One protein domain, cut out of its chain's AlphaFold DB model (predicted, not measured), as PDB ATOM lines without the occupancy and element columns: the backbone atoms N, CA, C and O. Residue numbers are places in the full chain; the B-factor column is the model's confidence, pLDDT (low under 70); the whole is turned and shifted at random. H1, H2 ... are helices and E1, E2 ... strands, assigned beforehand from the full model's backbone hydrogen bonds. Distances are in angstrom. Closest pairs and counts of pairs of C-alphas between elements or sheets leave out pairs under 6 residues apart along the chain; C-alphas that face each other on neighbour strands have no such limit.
ATOM      1  N   LEU A   3      86.050 -33.875 132.676       91.19
ATOM      2  CA  LEU A   3      86.293 -34.314 131.301       91.19
ATOM      3  C   LEU A   3      87.600 -35.095 131.186       91.19
ATOM      4  O   LEU A   3      88.630 -34.705 131.737       91.19
ATOM      5  N   SER A   4      87.567 -36.183 130.416       92.94
ATOM      6  CA  SER A   4      88.771 -36.905 130.008       92.94
ATOM      7  C   SER A   4      89.354 -36.259 128.755       92.94
ATOM      8  O   SER A   4      88.767 -36.345 127.679       92.94
ATOM      9  N   LEU A   5      90.523 -35.635 128.887       93.69
ATOM     10  CA  LEU A   5      91.244 -34.960 127.806       93.69
ATOM     11  C   LEU A   5      92.620 -35.598 127.589       93.69
ATOM     12  O   LEU A   5      93.071 -36.435 128.371       93.69
ATOM     13  N   THR A   6      93.304 -35.209 126.516       95.06
ATOM     14  CA  THR A   6      94.630 -35.730 126.171       95.06
ATOM     15  C   THR A   6      95.614 -34.580 126.072       95.06
ATOM     16  O   THR A   6      95.446 -33.687 125.250       95.06
ATOM     17  N   GLU A   7      96.668 -34.604 126.880       93.00
ATOM     18  CA  GLU A   7      97.766 -33.648 126.775       93.00
ATOM     19  C   GLU A   7      98.492 -33.778 125.430       93.00
ATOM     20  O   GLU A   7      98.490 -34.828 124.780       93.00
ATOM     21  N   LEU A  14      92.264 -36.403 133.565       93.25
ATOM     22  CA  LEU A  14      90.948 -35.965 134.010       93.25
ATOM     23  C   LEU A  14      91.046 -34.513 134.457       93.25
ATOM     24  O   LEU A  14      91.854 -34.176 135.325       93.25
ATOM     25  N   VAL A  15      90.233 -33.662 133.845       91.56
ATOM     26  CA  VAL A  15      90.188 -32.229 134.120       91.56
ATOM     27  C   VAL A  15      88.839 -31.888 134.723       91.56
ATOM     28  O   VAL A  15      87.804 -32.149 134.118       91.56
ATOM     29  N   ASP A  16      88.861 -31.276 135.903       91.62
ATOM     30  CA  ASP A  16      87.681 -30.621 136.452       91.62
ATOM     31  C   ASP A  16      87.473 -29.279 135.742       91.62
ATOM     32  O   ASP A  16      88.203 -28.307 135.968       91.62
ATOM     33  N   MET A  17      86.482 -29.246 134.857       90.56
ATOM     34  CA  MET A  17      86.137 -28.083 134.048       90.56
ATOM     35  C   MET A  17      85.595 -26.925 134.890       90.56
ATOM     36  O   MET A  17      85.710 -25.785 134.459       90.56
ATOM     37  N   ASP A  18      85.134 -27.165 136.125       90.25
ATOM     38  CA  ASP A  18      84.674 -26.092 137.025       90.25
ATOM     39  C   ASP A  18      85.850 -25.248 137.551       90.25
ATOM     40  O   ASP A  18      85.675 -24.146 138.077       90.25
ATOM     41  N   LYS A  19      87.083 -25.762 137.433       89.31
ATOM     42  CA  LYS A  19      88.318 -25.046 137.791       89.31
ATOM     43  C   LYS A  19      88.969 -24.346 136.602       89.31
ATOM     44  O   LYS A  19      89.937 -23.605 136.803       89.31
ATOM     45  N   VAL A  20      88.468 -24.582 135.392       91.62
ATOM     46  CA  VAL A  20      88.940 -23.941 134.167       91.62
ATOM     47  C   VAL A  20      88.255 -22.584 134.045       91.62
ATOM     48  O   VAL A  20      87.036 -22.479 134.048       91.62
ATOM     49  N   SER A  21      89.053 -21.527 133.959       91.88
ATOM     50  CA  SER A  21      88.582 -20.152 133.816       91.88
ATOM     51  C   SER A  21      88.327 -19.780 132.358       91.88
ATOM     52  O   SER A  21      87.460 -18.968 132.059       91.88
ATOM     53  N   GLN A  22      89.141 -20.323 131.451       92.62
ATOM     54  CA  GLN A  22      89.119 -19.987 130.034       92.62
ATOM     55  C   GLN A  22      89.695 -21.137 129.206       92.62
ATOM     56  O   GLN A  22      90.631 -21.821 129.627       92.62
ATOM     57  N   VAL A  23      89.175 -21.290 127.989       94.19
ATOM     58  CA  VAL A  23      89.726 -22.157 126.946       94.19
ATOM     59  C   VAL A  23      90.101 -21.289 125.744       94.19
ATOM     60  O   VAL A  23      89.329 -20.417 125.350       94.19
ATOM     61  N   SER A  24      91.286 -21.489 125.162       95.50
ATOM     62  CA  SER A  24      91.699 -20.785 123.940       95.50
ATOM     63  C   SER A  24      92.298 -21.720 122.897       95.50
ATOM     64  O   SER A  24      92.804 -22.798 123.210       95.50
ATOM     65  N   HIS A  25      92.250 -21.290 121.638       95.25
ATOM     66  CA  HIS A  25      92.847 -22.021 120.527       95.25
ATOM     67  C   HIS A  25      94.375 -22.063 120.649       95.25
ATOM     68  O   HIS A  25      95.017 -21.093 121.056       95.25
ATOM     69  N   SER A  26      94.964 -23.189 120.253       93.12
ATOM     70  CA  SER A  26      96.410 -23.345 120.118       93.12
ATOM     71  C   SER A  26      96.745 -24.131 118.850       93.12
ATOM     72  O   SER A  26      95.910 -24.869 118.327       93.12
ATOM     73  N   ILE A  27      97.973 -23.994 118.349       89.12
ATOM     74  CA  ILE A  27      98.452 -24.820 117.236       89.12
ATOM     75  C   ILE A  27      98.438 -26.289 117.686       89.12
ATOM     76  O   ILE A  27      99.189 -26.667 118.584       89.12
ATOM     77  N   GLY A  28      97.582 -27.105 117.064       87.25
ATOM     78  CA  GLY A  28      97.452 -28.535 117.365       87.25
ATOM     79  C   GLY A  28      96.522 -28.896 118.532       87.25
ATOM     80  O   GLY A  28      96.599 -30.028 119.004       87.25
ATOM     81  N   GLY A  29      95.666 -27.975 119.000       94.44
ATOM     82  CA  GLY A  29      94.664 -28.271 120.030       94.44
ATOM     83  C   GLY A  29      94.167 -27.031 120.775       94.44
ATOM     84  O   GLY A  29      93.893 -25.996 120.164       94.44
ATOM     85  N   ALA A  30      94.101 -27.090 122.104       95.31
ATOM     86  CA  ALA A  30      93.620 -25.993 122.945       95.31
ATOM     87  C   ALA A  30      94.479 -25.779 124.199       95.31
ATOM     88  O   ALA A  30      95.134 -26.691 124.709       95.31
ATOM     89  N   ASN A  31      94.448 -24.551 124.717       95.00
ATOM     90  CA  ASN A  31      94.973 -24.205 126.032       95.00
ATOM     91  C   ASN A  31      93.816 -24.092 127.029       95.00
ATOM     92  O   ASN A  31      92.854 -23.365 126.778       95.00
ATOM     93  N   LEU A  32      93.946 -24.753 128.173       93.88
ATOM     94  CA  LEU A  32      93.066 -24.604 129.328       93.88
ATOM     95  C   LEU A  32      93.767 -23.738 130.367       93.88
ATOM     96  O   LEU A  32      94.872 -24.064 130.806       93.88
ATOM     97  N   PHE A  33      93.123 -22.653 130.772       92.94
ATOM     98  CA  PHE A  33      93.593 -21.771 131.830       92.94
ATOM     99  C   PHE A  33      92.803 -22.062 133.095       92.94
ATOM    100  O   PHE A  33      91.578 -22.124 133.053       92.94
ATOM    101  N   PHE A  34      93.486 -22.260 134.215       90.88
ATOM    102  CA  PHE A  34      92.842 -22.582 135.483       90.88
ATOM    103  C   PHE A  34      92.814 -21.373 136.410       90.88
ATOM    104  O   PHE A  34      93.744 -20.573 136.416       90.88
ATOM    105  N   ASN A  35      91.803 -21.311 137.275       79.50
ATOM    106  CA  ASN A  35      91.679 -20.285 138.320       79.50
ATOM    107  C   ASN A  35      92.772 -20.358 139.408       79.50
ATOM    108  O   ASN A  35      92.803 -19.527 140.311       79.50
ATOM    109  N   PHE A  36      93.658 -21.355 139.363       69.19
ATOM    110  CA  PHE A  36      94.738 -21.489 140.333       69.19
ATOM    111  C   PHE A  36      95.872 -20.511 140.021       69.19
ATOM    112  O   PHE A  36      96.540 -20.613 138.990       69.19
ATOM    113  N   GLU A  37      96.106 -19.601 140.958       62.47
ATOM    114  CA  GLU A  37      97.291 -18.758 141.001       62.47
ATOM    115  C   GLU A  37      98.430 -19.555 141.645       62.47
ATOM    116  O   GLU A  37      98.350 -19.938 142.812       62.47
ATOM    117  N   THR A  38      99.499 -19.833 140.901       61.94
ATOM    118  CA  THR A  38     100.743 -20.290 141.521       61.94
ATOM    119  C   THR A  38     101.567 -19.076 141.920       61.94
ATOM    120  O   THR A  38     101.811 -18.172 141.116       61.94
ATOM    121  N   THR A  39     101.994 -19.040 143.180       56.19
ATOM    122  CA  THR A  39     102.960 -18.052 143.654       56.19
ATOM    123  C   THR A  39     104.332 -18.480 143.152       56.19
ATOM    124  O   THR A  39     104.859 -19.513 143.557       56.19
ATOM    125  N   THR A  40     104.904 -17.721 142.224       65.38
ATOM    126  CA  THR A  40     106.309 -17.905 141.834       65.38
ATOM    127  C   THR A  40     107.231 -17.573 143.012       65.38
ATOM    128  O   THR A  40     106.834 -16.853 143.927       65.38
ATOM    129  N   GLU A  41     108.492 -18.009 142.968       68.75
ATOM    130  CA  GLU A  41     109.514 -17.665 143.979       68.75
ATOM    131  C   GLU A  41     109.708 -16.145 144.159       68.75
ATOM    132  O   GLU A  41     110.235 -15.692 145.169       68.75
ATOM    133  N   LYS A  42     109.233 -15.338 143.198       74.50
ATOM    134  CA  LYS A  42     109.250 -13.868 143.226       74.50
ATOM    135  C   LYS A  42     107.925 -13.238 143.681       74.50
ATOM    136  O   LYS A  42     107.726 -12.044 143.484       74.50
ATOM    137  N   GLY A  43     106.979 -14.021 144.205       72.56
ATOM    138  CA  GLY A  43     105.672 -13.530 144.659       72.56
ATOM    139  C   GLY A  43     104.685 -13.172 143.539       72.56
ATOM    140  O   GLY A  43     103.566 -12.755 143.825       72.56
ATOM    141  N   GLN A  44     105.050 -13.343 142.261       73.81
ATOM    142  CA  GLN A  44     104.114 -13.124 141.157       73.81
ATOM    143  C   GLN A  44     103.124 -14.282 141.071       73.81
ATOM    144  O   GLN A  44     103.541 -15.442 141.008       73.81
ATOM    145  N   ARG A  45     101.835 -13.946 141.014       70.38
ATOM    146  CA  ARG A  45     100.745 -14.875 140.714       70.38
ATOM    147  C   ARG A  45     100.752 -15.161 139.216       70.38
ATOM    148  O   ARG A  45     100.619 -14.239 138.412       70.38
ATOM    149  N   ARG A  46     100.936 -16.425 138.833       72.81
ATOM    150  CA  ARG A  46     100.759 -16.867 137.444       72.81
ATOM    151  C   ARG A  46      99.614 -17.853 137.344       72.81
ATOM    152  O   ARG A  46      99.474 -18.754 138.165       72.81
ATOM    153  N   GLN A  47      98.815 -17.673 136.303       81.12
ATOM    154  CA  GLN A  47      97.747 -18.592 135.965       81.12
ATOM    155  C   GLN A  47      98.341 -19.912 135.471       81.12
ATOM    156  O   GLN A  47      99.258 -19.920 134.644       81.12
ATOM    157  N   LYS A  48      97.828 -21.039 135.968       87.00
ATOM    158  CA  LYS A  48      98.234 -22.356 135.472       87.00
ATOM    159  C   LYS A  48      97.590 -22.621 134.111       87.00
ATOM    160  O   LYS A  48      96.375 -22.498 133.967       87.00
ATOM    161  N   THR A  49      98.398 -23.037 133.138       91.00
ATOM    162  CA  THR A  49      97.943 -23.390 131.785       91.00
ATOM    163  C   THR A  49      98.258 -24.849 131.473       91.00
ATOM    164  O   THR A  49      99.340 -25.336 131.804       91.00
ATOM    165  N   LEU A  50      97.334 -25.534 130.806       91.56
ATOM    166  CA  LEU A  50      97.483 -26.904 130.319       91.56
ATOM    167  C   LEU A  50      97.205 -26.955 128.818       91.56
ATOM    168  O   LEU A  50      96.222 -26.379 128.360       91.56
ATOM    169  N   LYS A  51      98.053 -27.650 128.058       95.00
ATOM    170  CA  LYS A  51      97.876 -27.827 126.611       95.00
ATOM    171  C   LYS A  51      97.309 -29.203 126.318       95.00
ATOM    172  O   LYS A  51      97.906 -30.207 126.707       95.00
ATOM    173  N   VAL A  52      96.201 -29.244 125.596       96.25
ATOM    174  CA  VAL A  52      95.515 -30.479 125.212       96.25
ATOM    175  C   VAL A  52      95.418 -30.591 123.694       96.25
ATOM    176  O   VAL A  52      95.456 -29.581 122.995       96.25
ATOM    177  N   LYS A  53      95.322 -31.821 123.182       96.25
ATOM    178  CA  LYS A  53      95.183 -32.120 121.748       96.25
ATOM    179  C   LYS A  53      93.786 -31.804 121.222       96.25
ATOM    180  O   LYS A  53      93.642 -31.503 120.042       96.25
ATOM    181  N   GLN A  54      92.772 -31.894 122.080       95.31
ATOM    182  CA  GLN A  54      91.404 -31.552 121.715       95.31
ATOM    183  C   GLN A  54      91.319 -30.075 121.315       95.31
ATOM    184  O   GLN A  54      91.918 -29.211 121.958       95.31
ATOM    185  N   THR A  55      90.578 -29.786 120.250       95.88
ATOM    186  CA  THR A  55      90.270 -28.412 119.843       95.88
ATOM    187  C   THR A  55      89.216 -27.801 120.764       95.88
ATOM    188  O   THR A  55      88.529 -28.505 121.505       95.88
ATOM    189  N   VAL A  56      89.050 -26.478 120.699       93.69
ATOM    190  CA  VAL A  56      88.010 -25.776 121.469       93.69
ATOM    191  C   VAL A  56      86.615 -26.313 121.128       93.69
ATOM    192  O   VAL A  56      85.830 -26.559 122.039       93.69
ATOM    193  N   SER A  57      86.333 -26.571 119.846       92.94
ATOM    194  CA  SER A  57      85.059 -27.148 119.395       92.94
ATOM    195  C   SER A  57      84.820 -28.546 119.964       92.94
ATOM    196  O   SER A  57      83.747 -28.809 120.488       92.94
ATOM    197  N   GLN A  58      85.836 -29.417 119.946       93.44
ATOM    198  CA  GLN A  58      85.725 -30.761 120.526       93.44
ATOM    199  C   GLN A  58      85.480 -30.711 122.035       93.44
ATOM    200  O   GLN A  58      84.727 -31.514 122.567       93.44
ATOM    201  N   ILE A  59      86.111 -29.766 122.740       92.00
ATOM    202  CA  ILE A  59      85.859 -29.577 124.171       92.00
ATOM    203  C   ILE A  59      84.411 -29.129 124.391       92.00
ATOM    204  O   ILE A  59      83.761 -29.683 125.265       92.00
ATOM    205  N   ALA A  60      83.892 -28.188 123.596       90.19
ATOM    206  CA  ALA A  60      82.495 -27.756 123.690       90.19
ATOM    207  C   ALA A  60      81.511 -28.916 123.457       90.19
ATOM    208  O   ALA A  60      80.621 -29.131 124.273       90.19
ATOM    209  N   GLU A  61      81.736 -29.731 122.424       90.56
ATOM    210  CA  GLU A  61      80.927 -30.928 122.154       90.56
ATOM    211  C   GLU A  61      80.932 -31.915 123.330       90.56
ATOM    212  O   GLU A  61      79.900 -32.492 123.659       90.56
ATOM    213  N   LEU A  62      82.079 -32.097 123.996       88.38
ATOM    214  CA  LEU A  62      82.194 -32.967 125.169       88.38
ATOM    215  C   LEU A  62      81.479 -32.410 126.408       88.38
ATOM    216  O   LEU A  62      81.053 -33.200 127.249       88.38
ATOM    217  N   LEU A  63      81.371 -31.086 126.542       86.88
ATOM    218  CA  LEU A  63      80.632 -30.439 127.634       86.88
ATOM    219  C   LEU A  63      79.116 -30.578 127.446       86.88
ATOM    220  O   LEU A  63      78.398 -30.753 128.427       86.88
ATOM    221  N   ASP A  64      78.655 -30.529 126.196       83.88
ATOM    222  CA  ASP A  64      77.236 -30.646 125.842       83.88
ATOM    223  C   ASP A  64      76.777 -32.107 125.685       83.88
ATOM    224  O   ASP A  64      75.576 -32.390 125.629       83.88
ATOM    225  N   ALA A  65      77.713 -33.057 125.608       73.81
ATOM    226  CA  ALA A  65      77.393 -34.466 125.451       73.81
ATOM    227  C   ALA A  65      76.640 -35.010 126.684       73.81
ATOM    228  O   ALA A  65      77.076 -34.808 127.823       73.81
TER     229      ALA A  65
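AT A GLANCE: This is residues 3 to 7 and 14 to 65 of the 84 residues of an uncharacterized protein of Ochrobactrum sp. MYb68 (UniProt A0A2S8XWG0). A strongly twisted, elongated sheet of three strands, E3 E4 E5, runs out at one end into a two-strand hairpin of E4 and E5, while helix H1 stands up from the sheet towards its other end. A second, small sheet of E1 and E2 lies towards the helix end, with E1 near H1 and near the last residue of E5. The printed part has 57 residues with five named strands and one named helix, in the order E1 E2 E3 E4 E5 H1; both sheets are antiparallel, and the class is mixed, helices and strands. The whole is only just loose, close to compact, with a radius of gyration of the C-alphas of 12.3 A, and its C-alphas span 40 by 24 by 15 A.

IN THESE COORDINATES: Find C-alpha 3 at (86.293, -34.314, 131.301), where E1 begins; it takes residues 3 to 6. After the cut, E2 holds residues 14 to 16. E3, residues 20 to 26, covers 15.9 A from first to last C-alpha. Look next at C-alpha 29 at (94.664, -28.271, 120.030): from there E4, residues 29 to 39, runs 27.0 A and bends by 73 degrees at residue 35. E5 returns through residues 45 to 52 over 22.6 A. H1, residues 56 to 64, is 12.6 A long and ends at C-alpha 64, at (77.236, -30.646, 125.842).

HOW THE PARTS SIT: Begin with the sheet E3 E4 E5, a meander, each strand the antiparallel neighbour of the one before; E3 and E5 are its edge strands. In the hairpin of E3 and E4, look for N 24 and O 31 at 2.9 A and N 31 and O 24 at 2.8 A. In the hairpin of E4 and E5, find N 32 and O 50 at 2.8 A, and beyond the bend N 38 and O 46 at 2.9 A. H1 is on this sheet at a height over the sheet of 11.4 A, lies over E4 and stands up from the sheet at 43 degrees; the closest C-alphas of H1 and E4 are those of Val 56 and Ala 30, 5.8 A apart. In H1 every O i to N i+4 pair is within hydrogen-bond range. E1 and E2 are antiparallel neighbours, with N 15 and O 3 at 2.8 A. The closest C-alphas of E1 and E5 are those of Thr 6 and Val 52, 5.4 A apart. E1 and E3 are apart, and so are E2 and H1.

THE WHOLE: The two C-alphas farthest apart are those of Lys 42 and Ala 65, at 41.9 A. Residues 8 to 13 are not printed, and C-alphas 7 and 14 are 10.2 A apart across this cut. The links that are printed whole are tight. The model's pLDDT is under 70 at residues 36 to 41, of which 36 to 39 belong to E4.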